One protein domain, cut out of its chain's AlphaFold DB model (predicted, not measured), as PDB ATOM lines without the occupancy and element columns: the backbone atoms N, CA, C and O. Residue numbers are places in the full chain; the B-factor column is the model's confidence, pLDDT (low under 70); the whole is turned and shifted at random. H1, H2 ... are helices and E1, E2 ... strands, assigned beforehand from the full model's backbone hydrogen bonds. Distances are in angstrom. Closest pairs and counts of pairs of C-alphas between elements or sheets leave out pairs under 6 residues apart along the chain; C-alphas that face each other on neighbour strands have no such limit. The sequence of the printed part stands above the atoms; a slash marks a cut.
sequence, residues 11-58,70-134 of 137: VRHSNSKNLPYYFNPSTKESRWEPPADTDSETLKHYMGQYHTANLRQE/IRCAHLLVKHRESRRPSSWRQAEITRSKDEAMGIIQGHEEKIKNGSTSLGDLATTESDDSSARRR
ATOM      1  N   VAL A  11     -36.856  49.672  95.707       90.69
ATOM      2  CA  VAL A  11     -37.750  48.764  96.431       90.69
ATOM      3  C   VAL A  11     -36.993  47.480  96.761       90.69
ATOM      4  O   VAL A  11     -36.493  46.800  95.866       90.69
ATOM      5  N   ARG A  12     -36.939  47.116  98.042       91.50
ATOM      6  CA  ARG A  12     -36.370  45.853  98.546       91.50
ATOM      7  C   ARG A  12     -37.416  45.050  99.299       91.50
ATOM      8  O   ARG A  12     -38.436  45.602  99.676       91.50
ATOM      9  N   HIS A  13     -37.155  43.770  99.564       87.44
ATOM     10  CA  HIS A  13     -38.052  42.907 100.342       87.44
ATOM     11  C   HIS A  13     -37.430  42.539 101.686       87.44
ATOM     12  O   HIS A  13     -36.224  42.308 101.782       87.44
ATOM     13  N   SER A  14     -38.243  42.517 102.742       83.75
ATOM     14  CA  SER A  14     -37.791  42.065 104.056       83.75
ATOM     15  C   SER A  14     -37.573  40.551 104.070       83.75
ATOM     16  O   SER A  14     -38.402  39.799 103.570       83.75
ATOM     17  N   ASN A  15     -36.498  40.084 104.707       79.31
ATOM     18  CA  ASN A  15     -36.189  38.648 104.756       79.31
ATOM     19  C   ASN A  15     -37.238  37.829 105.525       79.31
ATOM     20  O   ASN A  15     -37.464  36.668 105.215       79.31
ATOM     21  N   SER A  16     -37.865  38.421 106.545       74.50
ATOM     22  CA  SER A  16     -38.761  37.705 107.462       74.50
ATOM     23  C   SER A  16     -40.213  37.641 107.003       74.50
ATOM     24  O   SER A  16     -40.925  36.719 107.380       74.50
ATOM     25  N   LYS A  17     -40.675  38.642 106.247       70.19
ATOM     26  CA  LYS A  17     -42.087  38.771 105.851       70.19
ATOM     27  C   LYS A  17     -42.267  38.913 104.341       70.19
ATOM     28  O   LYS A  17     -43.389  39.114 103.893       70.19
ATOM     29  N   ASN A  18     -41.169  38.894 103.584       77.69
ATOM     30  CA  ASN A  18     -41.139  39.172 102.151       77.69
ATOM     31  C   ASN A  18     -41.900  40.461 101.778       77.69
ATOM     32  O   ASN A  18     -42.558  40.548 100.745       77.69
ATOM     33  N   LEU A  19     -41.862  41.471 102.658       77.56
ATOM     34  CA  LEU A  19     -42.626  42.703 102.480       77.56
ATOM     35  C   LEU A  19     -41.768  43.753 101.773       77.56
ATOM     36  O   LEU A  19     -40.687  44.060 102.287       77.56
ATOM     37  N   PRO A  20     -42.255  44.357 100.671       87.00
ATOM     38  CA  PRO A  20     -41.559  45.469 100.051       87.00
ATOM     39  C   PRO A  20     -41.427  46.670 100.993       87.00
ATOM     40  O   PRO A  20     -42.412  47.069 101.629       87.00
ATOM     41  N   TYR A  21     -40.230  47.242 101.045       88.56
ATOM     42  CA  TYR A  21     -39.861  48.479 101.729       88.56
ATOM     43  C   TYR A  21     -38.971  49.325 100.809       88.56
ATOM     44  O   TYR A  21     -38.417  48.820  99.830       88.56
ATOM     45  N   TYR A  22     -38.836  50.610 101.118       92.31
ATOM     46  CA  TYR A  22     -38.015  51.543 100.354       92.31
ATOM     47  C   TYR A  22     -36.655  51.698 101.019       92.31
ATOM     48  O   TYR A  22     -36.568  51.924 102.229       92.31
ATOM     49  N   PHE A  23     -35.602  51.575 100.225       93.44
ATOM     50  CA  PHE A  23     -34.226  51.641 100.682       93.44
ATOM     51  C   PHE A  23     -33.439  52.664  99.874       93.44
ATOM     52  O   PHE A  23     -33.551  52.699  98.650       93.44
ATOM     53  N   ASN A  24     -32.617  53.459 100.553       93.75
ATOM     54  CA  ASN A  24     -31.654  54.347  99.920       93.75
ATOM     55  C   ASN A  24     -30.231  53.793 100.124       93.75
ATOM     56  O   ASN A  24     -29.706  53.851 101.240       93.75
ATOM     57  N   PRO A  25     -29.568  53.252  99.082       91.62
ATOM     58  CA  PRO A  25     -28.235  52.668  99.217       91.62
ATOM     59  C   PRO A  25     -27.137  53.657  99.605       91.62
ATOM     60  O   PRO A  25     -26.137  53.218 100.188       91.62
ATOM     61  N   SER A  26     -27.315  54.945  99.298       91.94
ATOM     62  CA  SER A  26     -26.348  56.002  99.602       91.94
ATOM     63  C   SER A  26     -26.398  56.401 101.073       91.94
ATOM     64  O   SER A  26     -25.353  56.505 101.707       91.94
ATOM     65  N   THR A  27     -27.595  56.563 101.642       93.50
ATOM     66  CA  THR A  27     -27.769  56.949 103.057       93.50
ATOM     67  C   THR A  27     -27.927  55.756 104.002       93.50
ATOM     68  O   THR A  27     -27.882  55.930 105.216       93.50
ATOM     69  N   LYS A  28     -28.112  54.543 103.462       93.12
ATOM     70  CA  LYS A  28     -28.495  53.317 104.194       93.12
ATOM     71  C   LYS A  28     -29.838  53.423 104.920       93.12
ATOM     72  O   LYS A  28     -30.128  52.624 105.809       93.12
ATOM     73  N   GLU A  29     -30.681  54.370 104.524       92.19
ATOM     74  CA  GLU A  29     -31.996  54.560 105.122       92.19
ATOM     75  C   GLU A  29     -32.999  53.515 104.610       92.19
ATOM     76  O   GLU A  29     -33.047  53.217 103.416       92.19
ATOM     77  N   SER A  30     -33.815  52.965 105.515       92.00
ATOM     78  CA  SER A  30     -34.915  52.044 105.203       92.00
ATOM     79  C   SER A  30     -36.228  52.595 105.751       92.00
ATOM     80  O   SER A  30     -36.288  52.973 106.920       92.00
ATOM     81  N   ARG A  31     -37.291  52.595 104.944       89.31
ATOM     82  CA  ARG A  31     -38.628  53.053 105.356       89.31
ATOM     83  C   ARG A  31     -39.746  52.233 104.712       89.31
ATOM     84  O   ARG A  31     -39.564  51.637 103.652       89.31
ATOM     85  N   TRP A  32     -40.906  52.194 105.364       86.00
ATOM     86  CA  TRP A  32     -42.092  51.476 104.870       86.00
ATOM     87  C   TRP A  32     -42.994  52.355 104.003       86.00
ATOM     88  O   TRP A  32     -43.720  51.848 103.149       86.00
ATOM     89  N   GLU A  33     -42.938  53.664 104.216       89.00
ATOM     90  CA  GLU A  33     -43.630  54.685 103.441       89.00
ATOM     91  C   GLU A  33     -42.716  55.226 102.335       89.00
ATOM     92  O   GLU A  33     -41.503  55.313 102.541       89.00
ATOM     93  N   PRO A  34     -43.255  55.593 101.164       89.81
ATOM     94  CA  PRO A  34     -42.438  56.151 100.101       89.81
ATOM     95  C   PRO A  34     -41.843  57.518 100.504       89.81
ATOM     96  O   PRO A  34     -42.409  58.221 101.346       89.81
ATOM     97  N   PRO A  35     -40.688  57.910  99.940       90.31
ATOM     98  CA  PRO A  35     -40.116  59.249 100.119       90.31
ATOM     99  C   PRO A  35     -41.047  60.384  99.669       90.31
ATOM    100  O   PRO A  35     -41.915  60.162  98.832       90.31
ATOM    101  N   ALA A  36     -40.844  61.600 100.188       84.00
ATOM    102  CA  ALA A  36     -41.731  62.745  99.935       84.00
ATOM    103  C   ALA A  36     -41.871  63.087  98.439       84.00
ATOM    104  O   ALA A  36     -42.983  63.281  97.963       84.00
ATOM    105  N   ASP A  37     -40.771  63.045  97.685       84.81
ATOM    106  CA  ASP A  37     -40.742  63.383  96.252       84.81
ATOM    107  C   ASP A  37     -41.171  62.218  95.339       84.81
ATOM    108  O   ASP A  37     -40.750  62.120  94.187       84.81
ATOM    109  N   THR A  38     -41.959  61.279  95.866       88.38
ATOM    110  CA  THR A  38     -42.423  60.109  95.111       88.38
ATOM    111  C   THR A  38     -43.678  60.439  94.323       88.38
ATOM    112  O   THR A  38     -44.697  60.843  94.890       88.38
ATOM    113  N   ASP A  39     -43.649  60.148  93.026       88.31
ATOM    114  CA  ASP A  39     -44.849  60.132  92.201       88.31
ATOM    115  C   ASP A  39     -45.745  58.956  92.614       88.31
ATOM    116  O   ASP A  39     -45.482  57.784  92.320       88.31
ATOM    117  N   SER A  40     -46.818  59.294  93.328       83.50
ATOM    118  CA  SER A  40     -47.744  58.333  93.925       83.50
ATOM    119  C   SER A  40     -48.532  57.545  92.874       83.50
ATOM    120  O   SER A  40     -48.868  56.383  93.110       83.50
ATOM    121  N   GLU A  41     -48.813  58.128  91.705       81.44
ATOM    122  CA  GLU A  41     -49.590  57.455  90.662       81.44
ATOM    123  C   GLU A  41     -48.746  56.389  89.961       81.44
ATOM    124  O   GLU A  41     -49.157  55.227  89.862       81.44
ATOM    125  N   THR A  42     -47.524  56.745  89.557       83.94
ATOM    126  CA  THR A  42     -46.573  55.792  88.973       83.94
ATOM    127  C   THR A  42     -46.211  54.693  89.972       83.94
ATOM    128  O   THR A  42     -46.200  53.509  89.621       83.94
ATOM    129  N   LEU A  43     -45.994  55.052  91.243       83.31
ATOM    130  CA  LEU A  43     -45.701  54.086  92.297       83.31
ATOM    131  C   LEU A  43     -46.854  53.095  92.508       83.31
ATOM    132  O   LEU A  43     -46.610  51.893  92.645       83.31
ATOM    133  N   LYS A  44     -48.107  53.568  92.517       79.81
ATOM    134  CA  LYS A  44     -49.295  52.712  92.659       79.81
ATOM    135  C   LYS A  44     -49.347  51.653  91.559       79.81
ATOM    136  O   LYS A  44     -49.534  50.476  91.867       79.81
ATOM    137  N   HIS A  45     -49.139  52.048  90.303       79.44
ATOM    138  CA  HIS A  45     -49.119  51.116  89.174       79.44
ATOM    139  C   HIS A  45     -47.958  50.123  89.278       79.44
ATOM    140  O   HIS A  45     -48.165  48.916  89.149       79.44
ATOM    141  N   TYR A  46     -46.755  50.606  89.599       84.00
ATOM    142  CA  TYR A  46     -45.575  49.763  89.781       84.00
ATOM    143  C   TYR A  46     -45.778  48.711  90.889       84.00
ATOM    144  O   TYR A  46     -45.541  47.518  90.685       84.00
ATOM    145  N   MET A  47     -46.287  49.119  92.054       81.81
ATOM    146  CA  MET A  47     -46.563  48.215  93.177       81.81
ATOM    147  C   MET A  47     -47.707  47.235  92.883       81.81
ATOM    148  O   MET A  47     -47.623  46.061  93.258       81.81
ATOM    149  N   GLY A  48     -48.746  47.697  92.183       74.00
ATOM    150  CA  GLY A  48     -49.848  46.875  91.679       74.00
ATOM    151  C   GLY A  48     -49.387  45.777  90.711       74.00
ATOM    152  O   GLY A  48     -49.869  44.649  90.737       74.00
ATOM    153  N   GLN A  49     -48.410  46.088  89.862       77.31
ATOM    154  CA  GLN A  49     -47.938  45.162  88.837       77.31
ATOM    155  C   GLN A  49     -46.913  44.152  89.369       77.31
ATOM    156  O   GLN A  49     -46.991  42.967  89.047       77.31
ATOM    157  N   TYR A  50     -45.948  44.602  90.177       74.75
ATOM    158  CA  TYR A  50     -44.770  43.797  90.524       74.75
ATOM    159  C   TYR A  50     -44.771  43.255  91.956       74.75
ATOM    160  O   TYR A  50     -44.110  42.254  92.232       74.75
ATOM    161  N   HIS A  51     -45.506  43.885  92.874       71.88
ATOM    162  CA  HIS A  51     -45.349  43.642  94.314       71.88
ATOM    163  C   HIS A  51     -46.628  43.192  95.035       71.88
ATOM    164  O   HIS A  51     -46.590  42.911  96.231       71.88
ATOM    165  N   THR A  52     -47.750  43.069  94.323       61.72
ATOM    166  CA  THR A  52     -49.032  42.562  94.857       61.72
ATOM    167  C   THR A  52     -49.446  41.209  94.266       61.72
ATOM    168  O   THR A  52     -50.215  40.482  94.891       61.72
ATOM    169  N   ALA A  53     -48.892  40.800  93.118       53.19
ATOM    170  CA  ALA A  53     -49.304  39.583  92.405       53.19
ATOM    171  C   ALA A  53     -48.766  38.253  92.986       53.19
ATOM    172  O   ALA A  53     -49.363  37.201  92.748       53.19
ATOM    173  N   ASN A  54     -47.679  38.269  93.768       48.75
ATOM    174  CA  ASN A  54     -47.010  37.044  94.246       48.75
ATOM    175  C   ASN A  54     -47.681  36.349  95.450       48.75
ATOM    176  O   ASN A  54     -47.148  35.374  95.964       48.75
ATOM    177  N   LEU A  55     -48.865  36.793  95.886       46.84
ATOM    178  CA  LEU A  55     -49.558  36.233  97.059       46.84
ATOM    179  C   LEU A  55     -50.700  35.262  96.713       46.84
ATOM    180  O   LEU A  55     -51.424  34.818  97.602       46.84
ATOM    181  N   ARG A  56     -50.840  34.861  95.437       44.25
ATOM    182  CA  ARG A  56     -51.807  33.823  95.018       44.25
ATOM    183  C   ARG A  56     -51.607  32.472  95.721       44.25
ATOM    184  O   ARG A  56     -52.537  31.673  95.723       44.25
ATOM    185  N   GLN A  57     -50.438  32.214  96.311       45.34
ATOM    186  CA  GLN A  57     -50.086  30.891  96.833       45.34
ATOM    187  C   GLN A  57     -50.256  30.731  98.356       45.34
ATOM    188  O   GLN A  57     -50.399  29.607  98.821       45.34
ATOM    189  N   GLU A  58     -50.328  31.816  99.139       44.84
ATOM    190  CA  GLU A  58     -50.404  31.732 100.616       44.84
ATOM    191  C   GLU A  58     -51.840  31.773 101.180       44.84
ATOM    192  O   GLU A  58     -52.049  31.715 102.389       44.84
ATOM    193  N   ILE A  70     -62.563  35.965 115.139       83.31
ATOM    194  CA  ILE A  70     -63.068  36.159 113.774       83.31
ATOM    195  C   ILE A  70     -61.924  36.566 112.850       83.31
ATOM    196  O   ILE A  70     -61.025  37.302 113.255       83.31
ATOM    197  N   ARG A  71     -61.969  36.093 111.603       85.31
ATOM    198  CA  ARG A  71     -61.084  36.549 110.530       85.31
ATOM    199  C   ARG A  71     -61.848  37.545 109.670       85.31
ATOM    200  O   ARG A  71     -62.965  37.256 109.243       85.31
ATOM    201  N   CYS A  72     -61.251  38.701 109.421       90.00
ATOM    202  CA  CYS A  72     -61.858  39.761 108.629       90.00
ATOM    203  C   CYS A  72     -60.864  40.278 107.595       90.00
ATOM    204  O   CYS A  72     -59.656  40.264 107.816       90.00
ATOM    205  N   ALA A  73     -61.400  40.789 106.493       93.69
ATOM    206  CA  ALA A  73     -60.650  41.611 105.564       93.69
ATOM    207  C   ALA A  73     -61.215  43.032 105.573       93.69
ATOM    208  O   ALA A  73     -62.413  43.224 105.789       93.69
ATOM    209  N   HIS A  74     -60.364  44.025 105.330       96.81
ATOM    210  CA  HIS A  74     -60.773  45.427 105.264       96.81
ATOM    211  C   HIS A  74     -60.155  46.166 104.076       96.81
ATOM    212  O   HIS A  74     -59.127  45.766 103.528       96.81
ATOM    213  N   LEU A  75     -60.800  47.268 103.703       97.25
ATOM    214  CA  LEU A  75     -60.345  48.236 102.713       97.25
ATOM    215  C   LEU A  75     -60.317  49.604 103.401       97.25
ATOM    216  O   LEU A  75     -61.364  50.111 103.795       97.25
ATOM    217  N   LEU A  76     -59.127  50.182 103.577       97.81
ATOM    218  CA  LEU A  76     -58.946  51.446 104.290       97.81
ATOM    219  C   LEU A  76     -58.654  52.581 103.310       97.81
ATOM    220  O   LEU A  76     -57.698  52.495 102.548       97.81
ATOM    221  N   VAL A  77     -59.392  53.684 103.405       98.31
ATOM    222  CA  VAL A  77     -59.052  54.950 102.741       98.31
ATOM    223  C   VAL A  77     -58.760  55.978 103.826       98.31
ATOM    224  O   VAL A  77     -59.632  56.307 104.630       98.31
ATOM    225  N   LYS A  78     -57.520  56.465 103.894       98.44
ATOM    226  CA  LYS A  78     -57.121  57.485 104.874       98.44
ATOM    227  C   LYS A  78     -57.454  58.893 104.377       98.44
ATOM    228  O   LYS A  78     -57.651  59.122 103.184       98.44
ATOM    229  N   HIS A  79     -57.439  59.844 105.303       98.62
ATOM    230  CA  HIS A  79     -57.589  61.282 105.059       98.62
ATOM    231  C   HIS A  79     -56.527  62.072 105.839       98.62
ATOM    232  O   HIS A  79     -55.836  61.510 106.694       98.62
ATOM    233  N   ARG A  80     -56.419  63.380 105.582       98.12
ATOM    234  CA  ARG A  80     -55.413  64.276 106.188       98.12
ATOM    235  C   ARG A  80     -55.436  64.347 107.720       98.12
ATOM    236  O   ARG A  80     -54.434  64.683 108.331       98.12
ATOM    237  N   GLU A  81     -56.564  64.005 108.345       98.12
ATOM    238  CA  GLU A  81     -56.728  63.998 109.813       98.12
ATOM    239  C   GLU A  81     -56.602  62.582 110.410       98.12
ATOM    240  O   GLU A  81     -56.805  62.377 111.605       98.12
ATOM    241  N   SER A  82     -56.288  61.567 109.595       98.00
ATOM    242  CA  SER A  82     -55.962  60.233 110.101       98.00
ATOM    243  C   SER A  82     -54.705  60.289 110.974       98.00
ATOM    244  O   SER A  82     -53.762  60.996 110.643       98.00
ATOM    245  N   ARG A  83     -54.626  59.464 112.034       97.31
ATOM    246  CA  ARG A  83     -53.474  59.417 112.972       97.31
ATOM    247  C   ARG A  83     -52.103  59.382 112.277       97.31
ATOM    248  O   ARG A  83     -51.121  59.880 112.812       97.31
ATOM    249  N   ARG A  84     -52.025  58.718 111.120       95.19
ATOM    250  CA  ARG A  84     -50.846  58.676 110.242       95.19
ATOM    251  C   ARG A  84     -51.303  58.930 108.801       95.19
ATOM    252  O   ARG A  84     -51.691  57.946 108.156       95.19
ATOM    253  N   PRO A  85     -51.292  60.182 108.307       97.12
ATOM    254  CA  PRO A  85     -51.766  60.547 106.970       97.12
ATOM    255  C   PRO A  85     -50.707  60.222 105.900       97.12
ATOM    256  O   PRO A  85     -50.287  61.070 105.125       97.12
ATOM    257  N   SER A  86     -50.259  58.970 105.875       95.56
ATOM    258  CA  SER A  86     -49.347  58.403 104.883       95.56
ATOM    259  C   SER A  86     -49.642  56.914 104.714       95.56
ATOM    260  O   SER A  86     -50.197  56.268 105.614       95.56
ATOM    261  N   SER A  87     -49.303  56.345 103.566       94.75
ATOM    262  CA  SER A  87     -49.437  54.913 103.305       94.75
ATOM    263  C   SER A  87     -48.331  54.423 102.381       94.75
ATOM    264  O   SER A  87     -47.522  55.197 101.880       94.75
ATOM    265  N   TRP A  88     -48.303  53.118 102.120       89.44
ATOM    266  CA  TRP A  88     -47.400  52.544 101.122       89.44
ATOM    267  C   TRP A  88     -47.668  53.076  99.701       89.44
ATOM    268  O   TRP A  88     -46.789  52.949  98.852       89.44
ATOM    269  N   ARG A  89     -48.856  53.654  99.458       92.38
ATOM    270  CA  ARG A  89     -49.313  54.188  98.164       92.38
ATOM    271  C   ARG A  89     -48.975  55.659  97.976       92.38
ATOM    272  O   ARG A  89     -48.770  56.091  96.851       92.38
ATOM    273  N   GLN A  90     -48.980  56.423  99.064       92.19
ATOM    274  CA  GLN A  90     -48.868  57.875  99.027       92.19
ATOM    275  C   GLN A  90     -48.108  58.366 100.260       92.19
ATOM    276  O   GLN A  90     -48.503  58.082 101.395       92.19
ATOM    277  N   ALA A  91     -47.020  59.106 100.025       91.69
ATOM    278  CA  ALA A  91     -46.136  59.604 101.080       91.69
ATOM    279  C   ALA A  91     -46.865  60.564 102.032       91.69
ATOM    280  O   ALA A  91     -46.716  60.456 103.247       91.69
ATOM    281  N   GLU A  92     -47.704  61.442 101.479       95.69
ATOM    282  CA  GLU A  92     -48.510  62.406 102.225       95.69
ATOM    283  C   GLU A  92     -49.948  62.410 101.708       95.69
ATOM    284  O   GLU A  92     -50.204  62.731 100.549       95.69
ATOM    285  N   ILE A  93     -50.901  62.047 102.562       97.19
ATOM    286  CA  ILE A  93     -52.325  61.971 102.237       97.19
ATOM    287  C   ILE A  93     -52.992  63.304 102.571       97.19
ATOM    288  O   ILE A  93     -53.238  63.614 103.734       97.19
ATOM    289  N   THR A  94     -53.336  64.062 101.533       97.44
ATOM    290  CA  THR A  94     -53.894  65.421 101.646       97.44
ATOM    291  C   THR A  94     -55.418  65.486 101.510       97.44
ATOM    292  O   THR A  94     -56.029  66.492 101.881       97.44
ATOM    293  N   ARG A  95     -56.052  64.406 101.027       98.06
ATOM    294  CA  ARG A  95     -57.509  64.332 100.837       98.06
ATOM    295  C   ARG A  95     -58.271  64.550 102.147       98.06
ATOM    296  O   ARG A  95     -57.850  64.102 103.219       98.06
ATOM    297  N   SER A  96     -59.393  65.247 102.061       98.62
ATOM    298  CA  SER A  96     -60.313  65.503 103.168       98.62
ATOM    299  C   SER A  96     -61.036  64.233 103.628       98.62
ATOM    300  O   SER A  96     -61.021  63.194 102.963       98.62
ATOM    301  N   LYS A  97     -61.678  64.318 104.798       98.56
ATOM    302  CA  LYS A  97     -62.514  63.235 105.326       98.56
ATOM    303  C   LYS A  97     -63.704  62.932 104.408       98.56
ATOM    304  O   LYS A  97     -64.012  61.761 104.206       98.56
ATOM    305  N   ASP A  98     -64.316  63.960 103.824       98.56
ATOM    306  CA  ASP A  98     -65.470  63.803 102.932       98.56
ATOM    307  C   ASP A  98     -65.070  63.180 101.591       98.56
ATOM    308  O   ASP A  98     -65.748  62.275 101.108       98.56
ATOM    309  N   GLU A  99     -63.920  63.565 101.026       98.56
ATOM    310  CA  GLU A  99     -63.372  62.898  99.835       98.56
ATOM    311  C   GLU A  99     -63.055  61.426 100.116       98.56
ATOM    312  O   GLU A  99     -63.411  60.557  99.324       98.56
ATOM    313  N   ALA A 100     -62.432  61.118 101.261       98.38
ATOM    314  CA  ALA A 100     -62.185  59.733 101.661       98.38
ATOM    315  C   ALA A 100     -63.492  58.935 101.826       98.38
ATOM    316  O   ALA A 100     -63.547  57.772 101.423       98.38
ATOM    317  N   MET A 101     -64.547  59.564 102.360       98.50
ATOM    318  CA  MET A 101     -65.878  58.967 102.472       98.50
ATOM    319  C   MET A 101     -66.490  58.677 101.095       98.50
ATOM    320  O   MET A 101     -66.956  57.565 100.854       98.50
ATOM    321  N   GLY A 102     -66.429  59.632 100.164       98.62
ATOM    322  CA  GLY A 102     -66.910  59.427  98.796       98.62
ATOM    323  C   GLY A 102     -66.162  58.301  98.073       98.62
ATOM    324  O   GLY A 102     -66.776  57.470  97.405       98.62
ATOM    325  N   ILE A 103     -64.841  58.209  98.264       98.19
ATOM    326  CA  ILE A 103     -64.021  57.136  97.685       98.19
ATOM    327  C   ILE A 103     -64.436  55.766  98.241       98.19
ATOM    328  O   ILE A 103     -64.660  54.837  97.461       98.19
ATOM    329  N   ILE A 104     -64.560  55.615  99.568       98.25
ATOM    330  CA  ILE A 104     -64.907  54.309 100.155       98.25
ATOM    331  C   ILE A 104     -66.342  53.889  99.817       98.25
ATOM    332  O   ILE A 104     -66.569  52.707  99.565       98.25
ATOM    333  N   GLN A 105     -67.282  54.832  99.713       98.50
ATOM    334  CA  GLN A 105     -68.644  54.563  99.237       98.50
ATOM    335  C   GLN A 105     -68.644  54.082  97.780       98.50
ATOM    336  O   GLN A 105     -69.244  53.055  97.472       98.50
ATOM    337  N   GLY A 106     -67.883  54.734  96.895       98.31
ATOM    338  CA  GLY A 106     -67.733  54.279  95.510       98.31
ATOM    339  C   GLY A 106     -67.088  52.890  95.395       98.31
ATOM    340  O   GLY A 106     -67.423  52.113  94.499       98.31
ATOM    341  N   HIS A 107     -66.175  52.532  96.303       97.94
ATOM    342  CA  HIS A 107     -65.652  51.166  96.399       97.94
ATOM    343  C   HIS A 107     -66.705  50.175  96.906       97.94
ATOM    344  O   HIS A 107     -66.825  49.087  96.345       97.94
ATOM    345  N   GLU A 108     -67.479  50.543  97.927       97.81
ATOM    346  CA  GLU A 108     -68.560  49.721  98.473       97.81
ATOM    347  C   GLU A 108     -69.607  49.391  97.402       97.81
ATOM    348  O   GLU A 108     -69.988  48.229  97.258       97.81
ATOM    349  N   GLU A 109     -70.022  50.371  96.600       98.25
ATOM    350  CA  GLU A 109     -70.960  50.169  95.491       98.25
ATOM    351  C   GLU A 109     -70.427  49.171  94.458       98.25
ATOM    352  O   GLU A 109     -71.138  48.237  94.083       98.25
ATOM    353  N   LYS A 110     -69.157  49.311  94.050       97.38
ATOM    354  CA  LYS A 110     -68.487  48.382  93.120       97.38
ATOM    355  C   LYS A 110     -68.381  46.956  93.667       97.38
ATOM    356  O   LYS A 110     -68.354  46.006  92.889       97.38
ATOM    357  N   ILE A 111     -68.294  46.797  94.987       97.31
ATOM    358  CA  ILE A 111     -68.297  45.478  95.631       97.31
ATOM    359  C   ILE A 111     -69.721  44.919  95.664       97.31
ATOM    360  O   ILE A 111     -69.947  43.781  95.258       97.31
ATOM    361  N   LYS A 112     -70.700  45.720  96.106       97.00
ATOM    362  CA  LYS A 112     -72.108  45.308  96.225       97.00
ATOM    363  C   LYS A 112     -72.728  44.929  94.885       97.00
ATOM    364  O   LYS A 112     -73.526  43.999  94.833       97.00
ATOM    365  N   ASN A 113     -72.362  45.623  93.809       97.06
ATOM    366  CA  ASN A 113     -72.859  45.331  92.466       97.06
ATOM    367  C   ASN A 113     -72.081  44.208  91.748       97.06
ATOM    368  O   ASN A 113     -72.392  43.896  90.602       97.06
ATOM    369  N   GLY A 114     -71.080  43.606  92.402       95.12
ATOM    370  CA  GLY A 114     -70.310  42.484  91.865       95.12
ATOM    371  C   GLY A 114     -69.259  42.851  90.814       95.12
ATOM    372  O   GLY A 114     -68.673  41.944  90.226       95.12
ATOM    373  N   SER A 115     -68.974  44.138  90.581       96.25
ATOM    374  CA  SER A 115     -67.948  44.565  89.611       96.25
ATOM    375  C   SER A 115     -66.535  44.126  90.008       96.25
ATOM    376  O   SER A 115     -65.681  43.931  89.150       96.25
ATOM    377  N   THR A 116     -66.259  44.009  91.310       94.62
ATOM    378  CA  THR A 116     -64.955  43.599  91.855       94.62
ATOM    379  C   THR A 116     -65.113  43.037  93.269       94.62
ATOM    380  O   THR A 116     -66.083  43.344  93.958       94.62
ATOM    381  N   SER A 117     -64.145  42.248  93.747       95.44
ATOM    382  CA  SER A 117     -64.121  41.809  95.149       95.44
ATOM    383  C   SER A 117     -63.430  42.831  96.062       95.44
ATOM    384  O   SER A 117     -62.566  43.592  95.612       95.44
ATOM    385  N   LEU A 118     -63.757  42.807  97.364       95.38
ATOM    386  CA  LEU A 118     -63.035  43.576  98.393       95.38
ATOM    387  C   LEU A 118     -61.539  43.273  98.343       95.38
ATOM    388  O   LEU A 118     -60.722  44.187  98.402       95.38
ATOM    389  N   GLY A 119     -61.189  41.994  98.200       93.31
ATOM    390  CA  GLY A 119     -59.803  41.560  98.184       93.31
ATOM    391  C   GLY A 119     -59.016  42.102  96.997       93.31
ATOM    392  O   GLY A 119     -57.874  42.510  97.176       93.31
ATOM    393  N   ASP A 120     -59.621  42.156  95.808       91.94
ATOM    394  CA  ASP A 120     -58.959  42.715  94.623       91.94
ATOM    395  C   ASP A 120     -58.803  44.237  94.744       91.94
ATOM    396  O   ASP A 120     -57.712  44.753  94.504       91.94
ATOM    397  N   LEU A 121     -59.826  44.957  95.225       94.56
ATOM    398  CA  LEU A 121     -59.707  46.398  95.491       94.56
ATOM    399  C   LEU A 121     -58.667  46.707  96.567       94.56
ATOM    400  O   LEU A 121     -57.890  47.645  96.414       94.56
ATOM    401  N   ALA A 122     -58.607  45.916  97.639       94.44
ATOM    402  CA  ALA A 122     -57.665  46.140  98.728       94.44
ATOM    403  C   ALA A 122     -56.213  46.175  98.238       94.44
ATOM    404  O   ALA A 122     -55.454  47.018  98.710       94.44
ATOM    405  N   THR A 123     -55.848  45.340  97.257       90.00
ATOM    406  CA  THR A 123     -54.476  45.283  96.720       90.00
ATOM    407  C   THR A 123     -53.989  46.589  96.103       90.00
ATOM    408  O   THR A 123     -52.794  46.866  96.142       90.00
ATOM    409  N   THR A 124     -54.888  47.414  95.570       90.06
ATOM    410  CA  THR A 124     -54.529  48.630  94.823       90.06
ATOM    411  C   THR A 124     -55.033  49.909  95.480       90.06
ATOM    412  O   THR A 124     -54.445  50.972  95.261       90.06
ATOM    413  N   GLU A 125     -56.085  49.818  96.296       94.75
ATOM    414  CA  GLU A 125     -56.813  50.961  96.849       94.75
ATOM    415  C   GLU A 125     -56.706  51.116  98.372       94.75
ATOM    416  O   GLU A 125     -56.964  52.206  98.876       94.75
ATOM    417  N   SER A 126     -56.281  50.089  99.120       96.38
ATOM    418  CA  SER A 126     -56.179  50.199 100.583       96.38
ATOM    419  C   SER A 126     -54.914  50.947 101.018       96.38
ATOM    420  O   SER A 126     -53.796  50.570 100.670       96.38
ATOM    421  N   ASP A 127     -55.073  51.973 101.851       97.19
ATOM    422  CA  ASP A 127     -53.999  52.694 102.543       97.19
ATOM    423  C   ASP A 127     -53.431  51.928 103.755       97.19
ATOM    424  O   ASP A 127     -52.540  52.427 104.455       97.19
ATOM    425  N   ASP A 128     -53.941  50.726 104.023       94.00
ATOM    426  CA  ASP A 128     -53.394  49.808 105.015       94.00
ATOM    427  C   ASP A 128     -52.415  48.808 104.390       94.00
ATOM    428  O   ASP A 128     -52.517  48.446 103.217       94.00
ATOM    429  N   SER A 129     -51.456  48.322 105.179       89.69
ATOM    430  CA  SER A 129     -50.499  47.316 104.704       89.69
ATOM    431  C   SER A 129     -51.146  45.947 104.446       89.69
ATOM    432  O   SER A 129     -50.590  45.160 103.672       89.69
ATOM    433  N   SER A 130     -52.338  45.677 105.005       89.06
ATOM    434  CA  SER A 130     -53.152  44.498 104.678       89.06
ATOM    435  C   SER A 130     -53.538  44.422 103.200       89.06
ATOM    436  O   SER A 130     -53.842  43.327 102.733       89.06
ATOM    437  N   ALA A 131     -53.455  45.530 102.444       89.31
ATOM    438  CA  ALA A 131     -53.616  45.578 100.987       89.31
ATOM    439  C   ALA A 131     -52.947  44.387 100.291       89.31
ATOM    440  O   ALA A 131     -53.534  43.718  99.445       89.31
ATOM    441  N   ARG A 132     -51.723  44.074 100.725       82.56
ATOM    442  CA  ARG A 132     -50.900  42.999 100.169       82.56
ATOM    443  C   ARG A 132     -51.554  41.632 100.371       82.56
ATOM    444  O   ARG A 132     -51.589  40.833  99.451       82.56
ATOM    445  N   ARG A 133     -52.180  41.400 101.524       87.50
ATOM    446  CA  ARG A 133     -52.920  40.170 101.851       87.50
ATOM    447  C   ARG A 133     -54.398  40.253 101.451       87.50
ATOM    448  O   ARG A 133     -55.248  39.692 102.132       87.50
ATOM    449  N   ARG A 134     -54.733  40.974 100.372       91.00
ATOM    450  CA  ARG A 134     -56.127  41.171  99.919       91.00
ATOM    451  C   ARG A 134     -57.044  41.712 101.034       91.00
ATOM    452  O   ARG A 134     -58.211  41.344 101.119       91.00
TER     453      ARG A 134
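AT A GLANCE: This is residues 11 to 58 and 70 to 134 of the 137 residues of a protein of Neohortaea acidophila (UniProt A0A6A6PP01). A small three-stranded sheet, E1 to E3, lies at one end of the longest axis and the long helix H2 at the other, with H1, H3 and the short H4 between them. A long stretch with no named element, residues 70 to 96, runs from the cut in to the start of H2 at Lys 97, its C-alphas lying 5 to 23 A from the mean of all C-alphas. The printed part has 113 residues, with E1, E2, E3, H1, H2, H3 and H4 along the chain; the sheet's order is E1 - E2 - E3, all antiparallel. The class is mixed, helices and strands, though only 51 of the 113 residues are in named elements. The whole is compact, with a radius of gyration of the C-alphas of 14.7 A and spans of 47 by 36 by 29 A.

IN THESE COORDINATES: In the sheet, E1 is residues 11 to 13, 7.0 A long, beginning at C-alpha 11 (-37.750, 48.764, 96.431); E2 is residues 20 to 24, 13.3 A; E3 is residues 29 to 31, 6.8 A. H1 is residues 40 to 50, 15.2 A. H2, residues 97 to 112, is the longest helix at 22.3 A, beginning at C-alpha 97 (-62.514, 63.235, 105.326). H3 is residues 118 to 125, 9.8 A. H4 is residues 129 to 133, 8.1 A, ending at C-alpha 133 (-52.920, 40.170, 101.851).

HOW THE PARTS SIT: The strands form a meander, each the antiparallel neighbour of the one before. E1 and E2 are a hairpin at 126 degrees, with N 12 and O 21 within hydrogen-bond range at 2.9 A. E2 and E3 are a hairpin at 153 degrees, with N 22 and O 31 at 2.8 A. The pairing is staggered: residues 20 to 22 of E2 pair with E1, residues 22 to 24 with E3. H1, H2, H3 and H4 are not on the sheet. H1 and H3 only just touch, with 3 pairs of C-alphas within 8 A, the closest those of Gly 48 and Thr 124, 5.9 A apart; they run opposite ways at a steep tilt of 50 degrees. H3 and H4 touch, their closest C-alphas being those of Thr 123 and Ala 131 at 4.4 A. H2 and H3 are close but not clearly touching, with the C-alphas of Ile 111 and Leu 118 closest at 6.2 A. H1 and H2 are apart. In H1 and H2 every O i to N i+4 pair is within hydrogen-bond range; in H3 3 of 4 are, and in H4 0 of 1, beside 2 of 2 O i to N i+3 pairs.

THE WHOLE: The two C-alphas farthest apart, those of Ser 26 and Asn 113, are 48.3 A apart. Residues 59 to 69 are not printed, and C-alphas 58 and 70 are 18.8 A apart across the cut. Of the links that are printed whole, none is long. The mean pLDDT of the printed part is 88.6; residues 52 to 58 are under 70.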